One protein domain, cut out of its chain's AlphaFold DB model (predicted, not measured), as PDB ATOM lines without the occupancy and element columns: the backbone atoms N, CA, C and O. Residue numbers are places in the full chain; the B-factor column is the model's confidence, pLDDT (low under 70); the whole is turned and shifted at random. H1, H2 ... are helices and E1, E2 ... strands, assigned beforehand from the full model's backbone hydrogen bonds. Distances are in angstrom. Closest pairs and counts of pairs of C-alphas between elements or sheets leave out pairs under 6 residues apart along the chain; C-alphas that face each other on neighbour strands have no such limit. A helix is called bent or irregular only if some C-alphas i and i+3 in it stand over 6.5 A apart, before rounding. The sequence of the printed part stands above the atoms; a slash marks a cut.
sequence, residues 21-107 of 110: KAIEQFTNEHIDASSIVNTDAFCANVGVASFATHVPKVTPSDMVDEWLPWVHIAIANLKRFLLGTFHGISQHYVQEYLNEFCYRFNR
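AT A GLANCE: This is residues 21 to 107 of the 110 residues of the protein "Mobile element protein" of hydrothermal vent metagenome (UniProt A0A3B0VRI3). Two lobes with few contacts between them: a small lobe of two short parallel strands, E1 and E2, with H2 packed on them and H1 packed on H2, and a second lobe in which the long helix H4 leads away and H5 folds back across it at a steep angle. H3 lies at the turn between the lobes, and a gap separates H5 from H1 and H2. The printed part has 87 residues, with five named helices and two named strands in the order H1, E1, H2, E2, H3, H4, H5; the sheet's order is E1, E2, parallel, and the class is mostly helix. The whole is loose, with a radius of gyration of the C-alphas of 15.3 A and spans of 43 by 31 by 23 A.

IN THESE COORDINATES: Strand E1 is residues 36 to 39 and strand E2 residues 53 to 56, each 10.0 A long. Helix H2, residues 43 to 50, is 13.7 A long, and H1, residues 21 to 30, is 14.2 A long, beginning at C-alpha 21 at (245.264, 284.865, 168.499). H3, residues 61 to 67, measures 10.3 A. H4, residues 69 to 85, is the longest helix at 24.8 A, beginning at C-alpha 69 at (244.966, 261.782, 178.470). H5, residues 91 to 105, is 21.1 A long and ends at C-alpha 105 at (254.342, 262.345, 165.358). H3 and H5 are irregular: C-alphas 62 and 65 are 7.4 A apart, and C-alphas 92 and 95 are 8.1 A apart.

HOW THE PARTS SIT: E1 and E2 are parallel neighbours at 23 degrees, with N 37 and O 53 at 2.8 A and N 55 and O 37 at 2.9 A, within hydrogen-bond range. E1, H2 and E2 form a strand-helix-strand unit, two parallel neighbour strands with a helix between, whose crossover is right-handed. The closest C-alphas of H2 and E2 are those of Val 48 and His 54, 5.9 A. H1 and H2 touch, closest at the C-alphas of Glu 24 and Gly 47, 4.6 A, at a steep tilt of 45 degrees, the same way. H3 and H4 are close but not clearly touching, closest at the C-alphas of Asp 65 and His 72, 6.9 A. H4, with residues 78 to 82 alone, only just touches H5, with residues 97 to 101 alone: 3 pairs of C-alphas are within 8 A, the closest those of Leu 78 and Phe 101, 6.7 A, at a steep tilt of 63 degrees, opposite ways. H5 is apart from H1, H2 and H3. Each O i to N i+4 pair is within hydrogen-bond range in H1; the counts are 12 of 13 in H4, 9 of 11 in H5, 1 of 3 in H3 and 0 of 4 in H2, where O i to N i+3 pairs within range are 2 of 4 in H3 and 5 of 5 in H2.

THE WHOLE: The two C-alphas farthest apart, those of Ser 34 and His 87, are 43.9 A apart. Residues 90 to 96, of which 91 to 96 belong to H5, stand free. The printed part has no cut, and its six links between named elements are tight. The mean pLDDT of the printed part is 91.7, and no printed residue is under 70.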
ATOM      1  N   LYS A  21     245.379 284.824 169.966       94.62
ATOM      2  CA  LYS A  21     245.264 284.865 168.499       94.62
ATOM      3  C   LYS A  21     245.775 283.576 167.852       94.62
ATOM      4  O   LYS A  21     245.139 283.052 166.945       94.62
ATOM      5  N   ALA A  22     246.904 283.056 168.334       93.31
ATOM      6  CA  ALA A  22     247.453 281.792 167.851       93.31
ATOM      7  C   ALA A  22     246.493 280.619 168.122       93.31
ATOM      8  O   ALA A  22     246.319 279.759 167.263       93.31
ATOM      9  N   ILE A  23     245.831 280.605 169.285       93.88
ATOM     10  CA  ILE A  23     244.831 279.582 169.622       93.88
ATOM     11  C   ILE A  23     243.558 279.725 168.779       93.88
ATOM     12  O   ILE A  23     243.037 278.714 168.317       93.88
ATOM     13  N   GLU A  24     243.065 280.944 168.549       94.88
ATOM     14  CA  GLU A  24     241.907 281.193 167.673       94.88
ATOM     15  C   GLU A  24     242.168 280.668 166.259       94.88
ATOM     16  O   GLU A  24     241.362 279.911 165.718       94.88
ATOM     17  N   GLN A  25     243.329 281.008 165.694       93.06
ATOM     18  CA  GLN A  25     243.740 280.532 164.377       93.06
ATOM     19  C   GLN A  25     243.859 279.002 164.343       93.06
ATOM     20  O   GLN A  25     243.260 278.363 163.484       93.06
ATOM     21  N   PHE A  26     244.568 278.411 165.311       90.81
ATOM     22  CA  PHE A  26     244.720 276.957 165.407       90.81
ATOM     23  C   PHE A  26     243.365 276.246 165.465       90.81
ATOM     24  O   PHE A  26     243.167 275.252 164.770       90.81
ATOM     25  N   THR A  27     242.445 276.760 166.286       91.31
ATOM     26  CA  THR A  27     241.119 276.167 166.493       91.31
ATOM     27  C   THR A  27     240.317 276.193 165.195       91.31
ATOM     28  O   THR A  27     239.771 275.171 164.808       91.31
ATOM     29  N   ASN A  28     240.295 277.323 164.492       92.31
ATOM     30  CA  ASN A  28     239.566 277.458 163.230       92.31
ATOM     31  C   ASN A  28     240.125 276.537 162.126       92.31
ATOM     32  O   ASN A  28     239.375 275.933 161.370       92.31
ATOM     33  N   GLU A  29     241.450 276.399 162.050       91.19
ATOM     34  CA  GLU A  29     242.103 275.635 160.980       91.19
ATOM     35  C   GLU A  29     242.076 274.111 161.189       91.19
ATOM     36  O   GLU A  29     242.089 273.365 160.211       91.19
ATOM     37  N   HIS A  30     242.073 273.636 162.441       88.19
ATOM     38  CA  HIS A  30     242.347 272.223 162.752       88.19
ATOM     39  C   HIS A  30     241.260 271.524 163.566       88.19
ATOM     40  O   HIS A  30     241.341 270.310 163.757       88.19
ATOM     41  N   ILE A  31     240.281 272.263 164.085       89.25
ATOM     42  CA  ILE A  31     239.214 271.712 164.916       89.25
ATOM     43  C   ILE A  31     237.894 271.794 164.164       89.25
ATOM     44  O   ILE A  31     237.634 272.766 163.472       89.25
ATOM     45  N   ASP A  32     237.051 270.768 164.284       90.31
ATOM     46  CA  ASP A  32     235.687 270.827 163.757       90.31
ATOM     47  C   ASP A  32     234.810 271.679 164.689       90.31
ATOM     48  O   ASP A  32     234.865 271.505 165.907       90.31
ATOM     49  N   ALA A  33     233.984 272.574 164.143       91.44
ATOM     50  CA  ALA A  33     233.164 273.500 164.933       91.44
ATOM     51  C   ALA A  33     232.197 272.792 165.906       91.44
ATOM     52  O   ALA A  33     231.843 273.347 166.946       91.44
ATOM     53  N   SER A  34     231.787 271.556 165.601       93.00
ATOM     54  CA  SER A  34     230.940 270.731 166.473       93.00
ATOM     55  C   SER A  34     231.697 270.085 167.642       93.00
ATOM     56  O   SER A  34     231.085 269.467 168.516       93.00
ATOM     57  N   SER A  35     233.022 270.229 167.688       90.81
ATOM     58  CA  SER A  35     233.866 269.589 168.693       90.81
ATOM     59  C   SER A  35     233.716 270.217 170.072       90.81
ATOM     60  O   SER A  35     233.536 271.428 170.230       90.81
ATOM     61  N   ILE A  36     233.887 269.371 171.087       92.56
ATOM     62  CA  ILE A  36     234.073 269.782 172.477       92.56
ATOM     63  C   ILE A  36     235.564 269.706 172.785       92.56
ATOM     64  O   ILE A  36     236.180 268.648 172.665       92.56
ATOM     65  N   VAL A  37     236.140 270.838 173.171       91.88
ATOM     66  CA  VAL A  37     237.575 271.002 173.376       91.88
ATOM     67  C   VAL A  37     237.858 271.214 174.859       91.88
ATOM     68  O   VAL A  37     237.496 272.241 175.438       91.88
ATOM     69  N   ASN A  38     238.553 270.250 175.457       92.12
ATOM     70  CA  ASN A  38     238.981 270.295 176.852       92.12
ATOM     71  C   ASN A  38     240.367 270.940 176.971       92.12
ATOM     72  O   ASN A  38     241.287 270.564 176.243       92.12
ATOM     73  N   THR A  39     240.541 271.887 177.899       92.50
ATOM     74  CA  THR A  39     241.849 272.521 178.160       92.50
ATOM     75  C   THR A  39     242.183 272.617 179.645       92.50
ATOM     76  O   THR A  39     241.319 272.476 180.509       92.50
ATOM     77  N   ASP A  40     243.445 272.924 179.944       90.88
ATOM     78  CA  ASP A  40     244.004 273.151 181.286       90.88
ATOM     79  C   ASP A  40     243.634 274.510 181.920       90.88
ATOM     80  O   ASP A  40     244.200 274.897 182.941       90.88
ATOM     81  N   ALA A  41     242.703 275.253 181.310       92.19
ATOM     82  CA  ALA A  41     242.322 276.614 181.697       92.19
ATOM     83  C   ALA A  41     243.435 277.684 181.594       92.19
ATOM     84  O   ALA A  41     243.278 278.775 182.145       92.19
ATOM     85  N   PHE A  42     244.519 277.444 180.840       93.06
ATOM     86  CA  PHE A  42     245.474 278.508 180.507       93.06
ATOM     87  C   PHE A  42     244.781 279.686 179.796       93.06
ATOM     88  O   PHE A  42     243.926 279.485 178.934       93.06
ATOM     89  N   CYS A  43     245.148 280.930 180.129       93.62
ATOM     90  CA  CYS A  43     244.388 282.124 179.735       93.62
ATOM     91  C   CYS A  43     244.224 282.295 178.214       93.62
ATOM     92  O   CYS A  43     243.169 282.730 177.757       93.62
ATOM     93  N   ALA A  44     245.225 281.907 177.415       94.25
ATOM     94  CA  ALA A  44     245.150 281.967 175.956       94.25
ATOM     95  C   ALA A  44     244.090 281.019 175.368       94.25
ATOM     96  O   ALA A  44     243.560 281.293 174.291       94.25
ATOM     97  N   ASN A  45     243.736 279.945 176.085       93.88
ATOM     98  CA  ASN A  45     242.753 278.962 175.635       93.88
ATOM     99  C   ASN A  45     241.332 279.525 175.546       93.88
ATOM    100  O   ASN A  45     240.488 278.908 174.909       93.88
ATOM    101  N   VAL A  46     241.071 280.721 176.088       94.38
ATOM    102  CA  VAL A  46     239.818 281.453 175.835       94.38
ATOM    103  C   VAL A  46     239.553 281.661 174.335       94.38
ATOM    104  O   VAL A  46     238.407 281.815 173.928       94.38
ATOM    105  N   GLY A  47     240.601 281.641 173.502       94.56
ATOM    106  CA  GLY A  47     240.484 281.711 172.047       94.56
ATOM    107  C   GLY A  47     239.746 280.526 171.416       94.56
ATOM    108  O   GLY A  47     239.185 280.677 170.336       94.56
ATOM    109  N   VAL A  48     239.672 279.369 172.083       95.00
ATOM    110  CA  VAL A  48     238.966 278.183 171.563       95.00
ATOM    111  C   VAL A  48     237.469 278.458 171.393       95.00
ATOM    112  O   VAL A  48     236.868 278.067 170.391       95.00
ATOM    113  N   ALA A  49     236.880 279.207 172.330       94.19
ATOM    114  CA  ALA A  49     235.458 279.553 172.333       94.19
ATOM    115  C   ALA A  49     235.025 280.443 171.150       94.19
ATOM    116  O   ALA A  49     233.834 280.684 170.973       94.19
ATOM    117  N   SER A  50     235.971 280.945 170.348       93.75
ATOM    118  CA  SER A  50     235.671 281.683 169.115       93.75
ATOM    119  C   SER A  50     235.101 280.795 168.003       93.75
ATOM    120  O   SER A  50     234.472 281.317 167.086       93.75
ATOM    121  N   PHE A  51     235.319 279.476 168.076       93.56
ATOM    122  CA  PHE A  51     234.999 278.556 166.984       93.56
ATOM    123  C   PHE A  51     234.382 277.226 167.440       93.56
ATOM    124  O   PHE A  51     233.499 276.712 166.760       93.56
ATOM    125  N   ALA A  52     234.806 276.676 168.582       93.69
ATOM    126  CA  ALA A  52     234.342 275.378 169.078       93.69
ATOM    127  C   ALA A  52     233.841 275.470 170.528       93.69
ATOM    128  O   ALA A  52     234.095 276.448 171.238       93.69
ATOM    129  N   THR A  53     233.151 274.426 170.996       95.25
ATOM    130  CA  THR A  53     232.694 274.368 172.390       95.25
ATOM    131  C   THR A  53     233.899 274.195 173.308       95.25
ATOM    132  O   THR A  53     234.583 273.175 173.258       95.25
ATOM    133  N   HIS A  54     234.163 275.181 174.164       95.06
ATOM    134  CA  HIS A  54     235.329 275.185 175.045       95.06
ATOM    135  C   HIS A  54     234.956 274.810 176.480       95.06
ATOM    136  O   HIS A  54     234.115 275.461 177.098       95.06
ATOM    137  N   VAL A  55     235.624 273.792 177.029       95.06
ATOM    138  CA  VAL A  55     235.497 273.391 178.434       95.06
ATOM    139  C   VAL A  55     236.867 273.523 179.111       95.06
ATOM    140  O   VAL A  55     237.730 272.661 178.945       95.06
ATOM    141  N   PRO A  56     237.132 274.615 179.846       94.31
ATOM    142  CA  PRO A  56     238.370 274.773 180.602       94.31
ATOM    143  C   PRO A  56     238.274 274.122 181.988       94.31
ATOM    144  O   PRO A  56     237.256 274.238 182.670       94.31
ATOM    145  N   LYS A  57     239.365 273.504 182.455       92.69
ATOM    146  CA  LYS A  57     239.486 273.007 183.833       92.69
ATOM    147  C   LYS A  57     240.925 273.114 184.329       92.69
ATOM    148  O   LYS A  57     241.833 272.501 183.766       92.69
ATOM    149  N   VAL A  58     241.122 273.828 185.438       91.06
ATOM    150  CA  VAL A  58     242.378 273.745 186.197       91.06
ATOM    151  C   VAL A  58     242.470 272.331 186.759       91.06
ATOM    152  O   VAL A  58     241.608 271.912 187.531       91.06
ATOM    153  N   THR A  59     243.481 271.582 186.329       84.88
ATOM    154  CA  THR A  59     243.575 270.150 186.620       84.88
ATOM    155  C   THR A  59     244.774 269.872 187.524       84.88
ATOM    156  O   THR A  59     245.904 270.148 187.119       84.88
ATOM    157  N   PRO A  60     244.551 269.348 188.742       86.31
ATOM    158  CA  PRO A  60     245.614 268.827 189.598       86.31
ATOM    159  C   PRO A  60     246.439 267.746 188.892       86.31
ATOM    160  O   PRO A  60     245.911 267.020 188.049       86.31
ATOM    161  N   SER A  61     247.727 267.623 189.229       81.62
ATOM    162  CA  SER A  61     248.668 266.730 188.531       81.62
ATOM    163  C   SER A  61     248.243 265.259 188.511       81.62
ATOM    164  O   SER A  61     248.540 264.557 187.553       81.62
ATOM    165  N   ASP A  62     247.556 264.803 189.554       85.19
ATOM    166  CA  ASP A  62     247.036 263.444 189.727       85.19
ATOM    167  C   ASP A  62     245.784 263.146 188.884       85.19
ATOM    168  O   ASP A  62     245.460 261.984 188.674       85.19
ATOM    169  N   MET A  63     245.121 264.175 188.342       85.75
ATOM    170  CA  MET A  63     243.893 264.049 187.541       85.75
ATOM    171  C   MET A  63     244.104 264.390 186.055       85.75
ATOM    172  O   MET A  63     243.147 264.427 185.275       85.75
ATOM    173  N   VAL A  64     245.345 264.680 185.643       81.88
ATOM    174  CA  VAL A  64     245.674 265.073 184.257       81.88
ATOM    175  C   VAL A  64     245.365 263.951 183.274       81.88
ATOM    176  O   VAL A  64     244.906 264.231 182.170       81.88
ATOM    177  N   ASP A  65     245.562 262.698 183.669       84.94
ATOM    178  CA  ASP A  65     245.366 261.550 182.784       84.94
ATOM    179  C   ASP A  65     243.886 261.318 182.456       84.94
ATOM    180  O   ASP A  65     243.569 260.843 181.369       84.94
ATOM    181  N   GLU A  66     242.975 261.721 183.343       87.88
ATOM    182  CA  GLU A  66     241.531 261.662 183.095       87.88
ATOM    183  C   GLU A  66     241.056 262.811 182.199       87.88
ATOM    184  O   GLU A  66     240.204 262.626 181.332       87.88
ATOM    185  N   TRP A  67     241.593 264.016 182.413       90.31
ATOM    186  CA  TRP A  67     241.120 265.220 181.730       90.31
ATOM    187  C   TRP A  67     241.801 265.472 180.379       90.31
ATOM    188  O   TRP A  67     241.159 265.894 179.416       90.31
ATOM    189  N   LEU A  68     243.106 265.217 180.310       88.69
ATOM    190  CA  LEU A  68     243.987 265.474 179.171       88.69
ATOM    191  C   LEU A  68     244.863 264.236 178.871       88.69
ATOM    192  O   LEU A  68     246.095 264.345 178.829       88.69
ATOM    193  N   PRO A  69     244.255 263.059 178.609       85.06
ATOM    194  CA  PRO A  69     244.966 261.782 178.470       85.06
ATOM    195  C   PRO A  69     246.057 261.801 177.395       85.06
ATOM    196  O   PRO A  69     247.078 261.134 177.492       85.06
ATOM    197  N   TRP A  70     245.885 262.588 176.340       86.81
ATOM    198  CA  TRP A  70     246.855 262.612 175.246       86.81
ATOM    199  C   TRP A  70     248.057 263.517 175.513       86.81
ATOM    200  O   TRP A  70     249.107 263.343 174.891       86.81
ATOM    201  N   VAL A  71     247.939 264.455 176.458       85.81
ATOM    202  CA  VAL A  71     249.001 265.420 176.760       85.81
ATOM    203  C   VAL A  71     250.189 264.722 177.408       85.81
ATOM    204  O   VAL A  71     251.319 264.866 176.933       85.81
ATOM    205  N   HIS A  72     249.954 263.914 178.447       83.25
ATOM    206  CA  HIS A  72     251.033 263.193 179.123       83.25
ATOM    207  C   HIS A  72     251.717 262.188 178.179       83.25
ATOM    208  O   HIS A  72     252.946 262.079 178.188       83.25
ATOM    209  N   ILE A  73     250.950 261.523 177.302       87.38
ATOM    210  CA  ILE A  73     251.471 260.590 176.289       87.38
ATOM    211  C   ILE A  73     252.382 261.322 175.302       87.38
ATOM    212  O   ILE A  73     253.501 260.874 175.040       87.38
ATOM    213  N   ALA A  74     251.941 262.462 174.764       89.62
ATOM    214  CA  ALA A  74     252.737 263.247 173.828       89.62
ATOM    215  C   ALA A  74     254.045 263.745 174.467       89.62
ATOM    216  O   ALA A  74     255.108 263.630 173.855       89.62
ATOM    217  N   ILE A  75     253.997 264.210 175.721       89.81
ATOM    218  CA  ILE A  75     255.187 264.635 176.474       89.81
ATOM    219  C   ILE A  75     256.139 263.454 176.717       89.81
ATOM    220  O   ILE A  75     257.350 263.587 176.527       89.81
ATOM    221  N   ALA A  76     255.621 262.291 177.123       91.44
ATOM    222  CA  ALA A  76     256.433 261.094 177.333       91.44
ATOM    223  C   ALA A  76     257.111 260.631 176.032       91.44
ATOM    224  O   ALA A  76     258.295 260.284 176.036       91.44
ATOM    225  N   ASN A  77     256.392 260.687 174.911       93.31
ATOM    226  CA  ASN A  77     256.925 260.363 173.590       93.31
ATOM    227  C   ASN A  77     257.994 261.357 173.135       93.31
ATOM    228  O   ASN A  77     259.021 260.922 172.614       93.31
ATOM    229  N   LEU A  78     257.803 262.657 173.377       94.62
ATOM    230  CA  LEU A  78     258.816 263.675 173.098       94.62
ATOM    231  C   LEU A  78     260.096 263.393 173.890       94.62
ATOM    232  O   LEU A  78     261.173 263.328 173.307       94.62
ATOM    233  N   LYS A  79     259.988 263.134 175.200       94.88
ATOM    234  CA  LYS A  79     261.150 262.793 176.042       94.88
ATOM    235  C   LYS A  79     261.903 261.571 175.510       94.88
ATOM    236  O   LYS A  79     263.123 261.616 175.383       94.88
ATOM    237  N   ARG A  80     261.184 260.494 175.168       95.88
ATOM    238  CA  ARG A  80     261.787 259.280 174.590       95.88
ATOM    239  C   ARG A  80     262.446 259.551 173.240       95.88
ATOM    240  O   ARG A  80     263.537 259.047 173.004       95.88
ATOM    241  N   PHE A  81     261.813 260.343 172.377       95.50
ATOM    242  CA  PHE A  81     262.380 260.738 171.088       95.50
ATOM    243  C   PHE A  81     263.700 261.494 171.268       95.50
ATOM    244  O   PHE A  81     264.696 261.117 170.653       95.50
ATOM    245  N   LEU A  82     263.725 262.501 172.145       96.19
ATOM    246  CA  LEU A  82     264.917 263.316 172.381       96.19
ATOM    247  C   LEU A  82     266.079 262.477 172.927       96.19
ATOM    248  O   LEU A  82     267.177 262.519 172.378       96.19
ATOM    249  N   LEU A  83     265.822 261.681 173.970       95.31
ATOM    250  CA  LEU A  83     266.844 260.854 174.623       95.31
ATOM    251  C   LEU A  83     267.313 259.676 173.761       95.31
ATOM    252  O   LEU A  83     268.441 259.225 173.914       95.31
ATOM    253  N   GLY A  84     266.449 259.152 172.888       95.50
ATOM    254  CA  GLY A  84     266.773 258.013 172.028       95.50
ATOM    255  C   GLY A  84     267.457 258.390 170.713       95.50
ATOM    256  O   GLY A  84     268.110 257.540 170.115       95.50
ATOM    257  N   THR A  85     267.303 259.633 170.250       96.06
ATOM    258  CA  THR A  85     267.806 260.071 168.934       96.06
ATOM    259  C   THR A  85     269.104 260.866 169.043       96.06
ATOM    260  O   THR A  85     269.988 260.721 168.200       96.06
ATOM    261  N   PHE A  86     269.245 261.701 170.075       95.06
ATOM    262  CA  PHE A  86     270.362 262.634 170.194       95.06
ATOM    263  C   PHE A  86     271.291 262.247 171.348       95.06
ATOM    264  O   PHE A  86     270.842 261.919 172.441       95.06
ATOM    265  N   HIS A  87     272.604 262.372 171.137       90.31
ATOM    266  CA  HIS A  87     273.633 262.121 172.164       90.31
ATOM    267  C   HIS A  87     273.784 263.285 173.169       90.31
ATOM    268  O   HIS A  87     274.730 263.335 173.950       90.31
ATOM    269  N   GLY A  88     272.855 264.241 173.135       91.75
ATOM    270  CA  GLY A  88     272.803 265.433 173.971       91.75
ATOM    271  C   GLY A  88     271.741 266.397 173.442       91.75
ATOM    272  O   GLY A  88     271.495 266.451 172.238       91.75
ATOM    273  N   ILE A  89     271.105 267.150 174.340       93.06
ATOM    274  CA  ILE A  89     270.089 268.151 173.988       93.06
ATOM    275  C   ILE A  89     270.696 269.533 174.214       93.06
ATOM    276  O   ILE A  89     271.083 269.866 175.334       93.06
ATOM    277  N   SER A  90     270.763 270.343 173.159       94.06
ATOM    278  CA  SER A  90     271.195 271.739 173.249       94.06
ATOM    279  C   SER A  90     269.997 272.683 173.223       94.06
ATOM    280  O   SER A  90     269.100 272.531 172.397       94.06
ATOM    281  N   GLN A  91     270.020 273.710 174.073       92.81
ATOM    282  CA  GLN A  91     269.016 274.782 174.058       92.81
ATOM    283  C   GLN A  91     268.972 275.528 172.716       92.81
ATOM    284  O   GLN A  91     267.932 276.055 172.340       92.81
ATOM    285  N   HIS A  92     270.084 275.535 171.973       95.06
ATOM    286  CA  HIS A  92     270.170 276.206 170.677       95.06
ATOM    287  C   HIS A  92     269.243 275.592 169.617       95.06
ATOM    288  O   HIS A  92     268.785 276.318 168.746       95.06
ATOM    289  N   TYR A  93     268.942 274.291 169.718       94.25
ATOM    290  CA  TYR A  93     268.201 273.543 168.695       94.25
ATOM    291  C   TYR A  93     266.794 273.113 169.141       94.25
ATOM    292  O   TYR A  93     266.212 272.174 168.595       94.25
ATOM    293  N   VAL A  94     266.240 273.737 170.189       92.25
ATOM    294  CA  VAL A  94     264.946 273.318 170.761       92.25
ATOM    295  C   VAL A  94     263.832 273.372 169.719       92.25
ATOM    296  O   VAL A  94     262.998 272.467 169.669       92.25
ATOM    297  N   GLN A  95     263.835 274.390 168.863       92.25
ATOM    298  CA  GLN A  95     262.816 274.545 167.834       92.25
ATOM    299  C   GLN A  95     262.909 273.434 166.780       92.25
ATOM    300  O   GLN A  95     261.893 272.860 166.395       92.25
ATOM    301  N   GLU A  96     264.119 273.087 166.354       94.19
ATOM    302  CA  GLU A  96     264.410 272.030 165.391       94.19
ATOM    303  C   GLU A  96     264.001 270.664 165.940       94.19
ATOM    304  O   GLU A  96     263.338 269.894 165.242       94.19
ATOM    305  N   TYR A  97     264.304 270.389 167.212       95.31
ATOM    306  CA  TYR A  97     263.878 269.158 167.870       95.31
ATOM    307  C   TYR A  97     262.352 269.028 167.921       95.31
ATOM    308  O   TYR A  97     261.808 267.953 167.660       95.31
ATOM    309  N   LEU A  98     261.648 270.118 168.242       93.56
ATOM    310  CA  LEU A  98     260.186 270.133 168.276       93.56
ATOM    311  C   LEU A  98     259.585 269.999 166.874       93.56
ATOM    312  O   LEU A  98     258.603 269.275 166.708       93.56
ATOM    313  N   ASN A  99     260.183 270.634 165.865       93.50
ATOM    314  CA  ASN A  99     259.765 270.510 164.471       93.50
ATOM    315  C   ASN A  99     259.906 269.068 163.969       93.50
ATOM    316  O   ASN A  99     258.957 268.527 163.398       93.50
ATOM    317  N   GLU A 100     261.050 268.419 164.219       94.38
ATOM    318  CA  GLU A 100     261.253 267.016 163.840       94.38
ATOM    319  C   GLU A 100     260.282 266.095 164.591       94.38
ATOM    320  O   GLU A 100     259.687 265.191 163.994       94.38
ATOM    321  N   PHE A 101     260.061 266.341 165.884       93.75
ATOM    322  CA  PHE A 101     259.098 265.565 166.654       93.75
ATOM    323  C   PHE A 101     257.677 265.699 166.096       93.75
ATOM    324  O   PHE A 101     257.035 264.677 165.857       93.75
ATOM    325  N   CYS A 102     257.199 266.920 165.825       92.38
ATOM    326  CA  CYS A 102     255.879 267.152 165.223       92.38
ATOM    327  C   CYS A 102     255.767 266.470 163.852       92.38
ATOM    328  O   CYS A 102     254.782 265.781 163.582       92.38
ATOM    329  N   TYR A 103     256.805 266.591 163.014       91.44
ATOM    330  CA  TYR A 103     256.885 265.927 161.712       91.44
ATOM    331  C   TYR A 103     256.682 264.414 161.841       91.44
ATOM    332  O   TYR A 103     255.873 263.853 161.107       91.44
ATOM    333  N   ARG A 104     257.402 263.756 162.762       91.94
ATOM    334  CA  ARG A 104     257.342 262.299 162.964       91.94
ATOM    335  C   ARG A 104     256.042 261.865 163.639       91.94
ATOM    336  O   ARG A 104     255.503 260.813 163.309       91.94
ATOM    337  N   PHE A 105     255.551 262.649 164.596       90.00
ATOM    338  CA  PHE A 105     254.342 262.345 165.358       90.00
ATOM    339  C   PHE A 105     253.098 262.341 164.464       90.00
ATOM    340  O   PHE A 105     252.335 261.380 164.493       90.00
ATOM    341  N   ASN A 106     252.948 263.351 163.601       89.31
ATOM    342  CA  ASN A 106     251.807 263.471 162.682       89.31
ATOM    343  C   ASN A 106     251.850 262.458 161.523       89.31
ATOM    344  O   ASN A 106     250.913 262.348 160.741       89.31
ATOM    345  N   ARG A 107     252.949 261.714 161.413       87.56
ATOM    346  CA  ARG A 107     253.268 260.755 160.354       87.56
ATOM    347  C   ARG A 107     253.441 259.352 160.923       87.56
ATOM    348  O   ARG A 107     254.388 258.634 160.614       87.56
TER     349      ARG A 107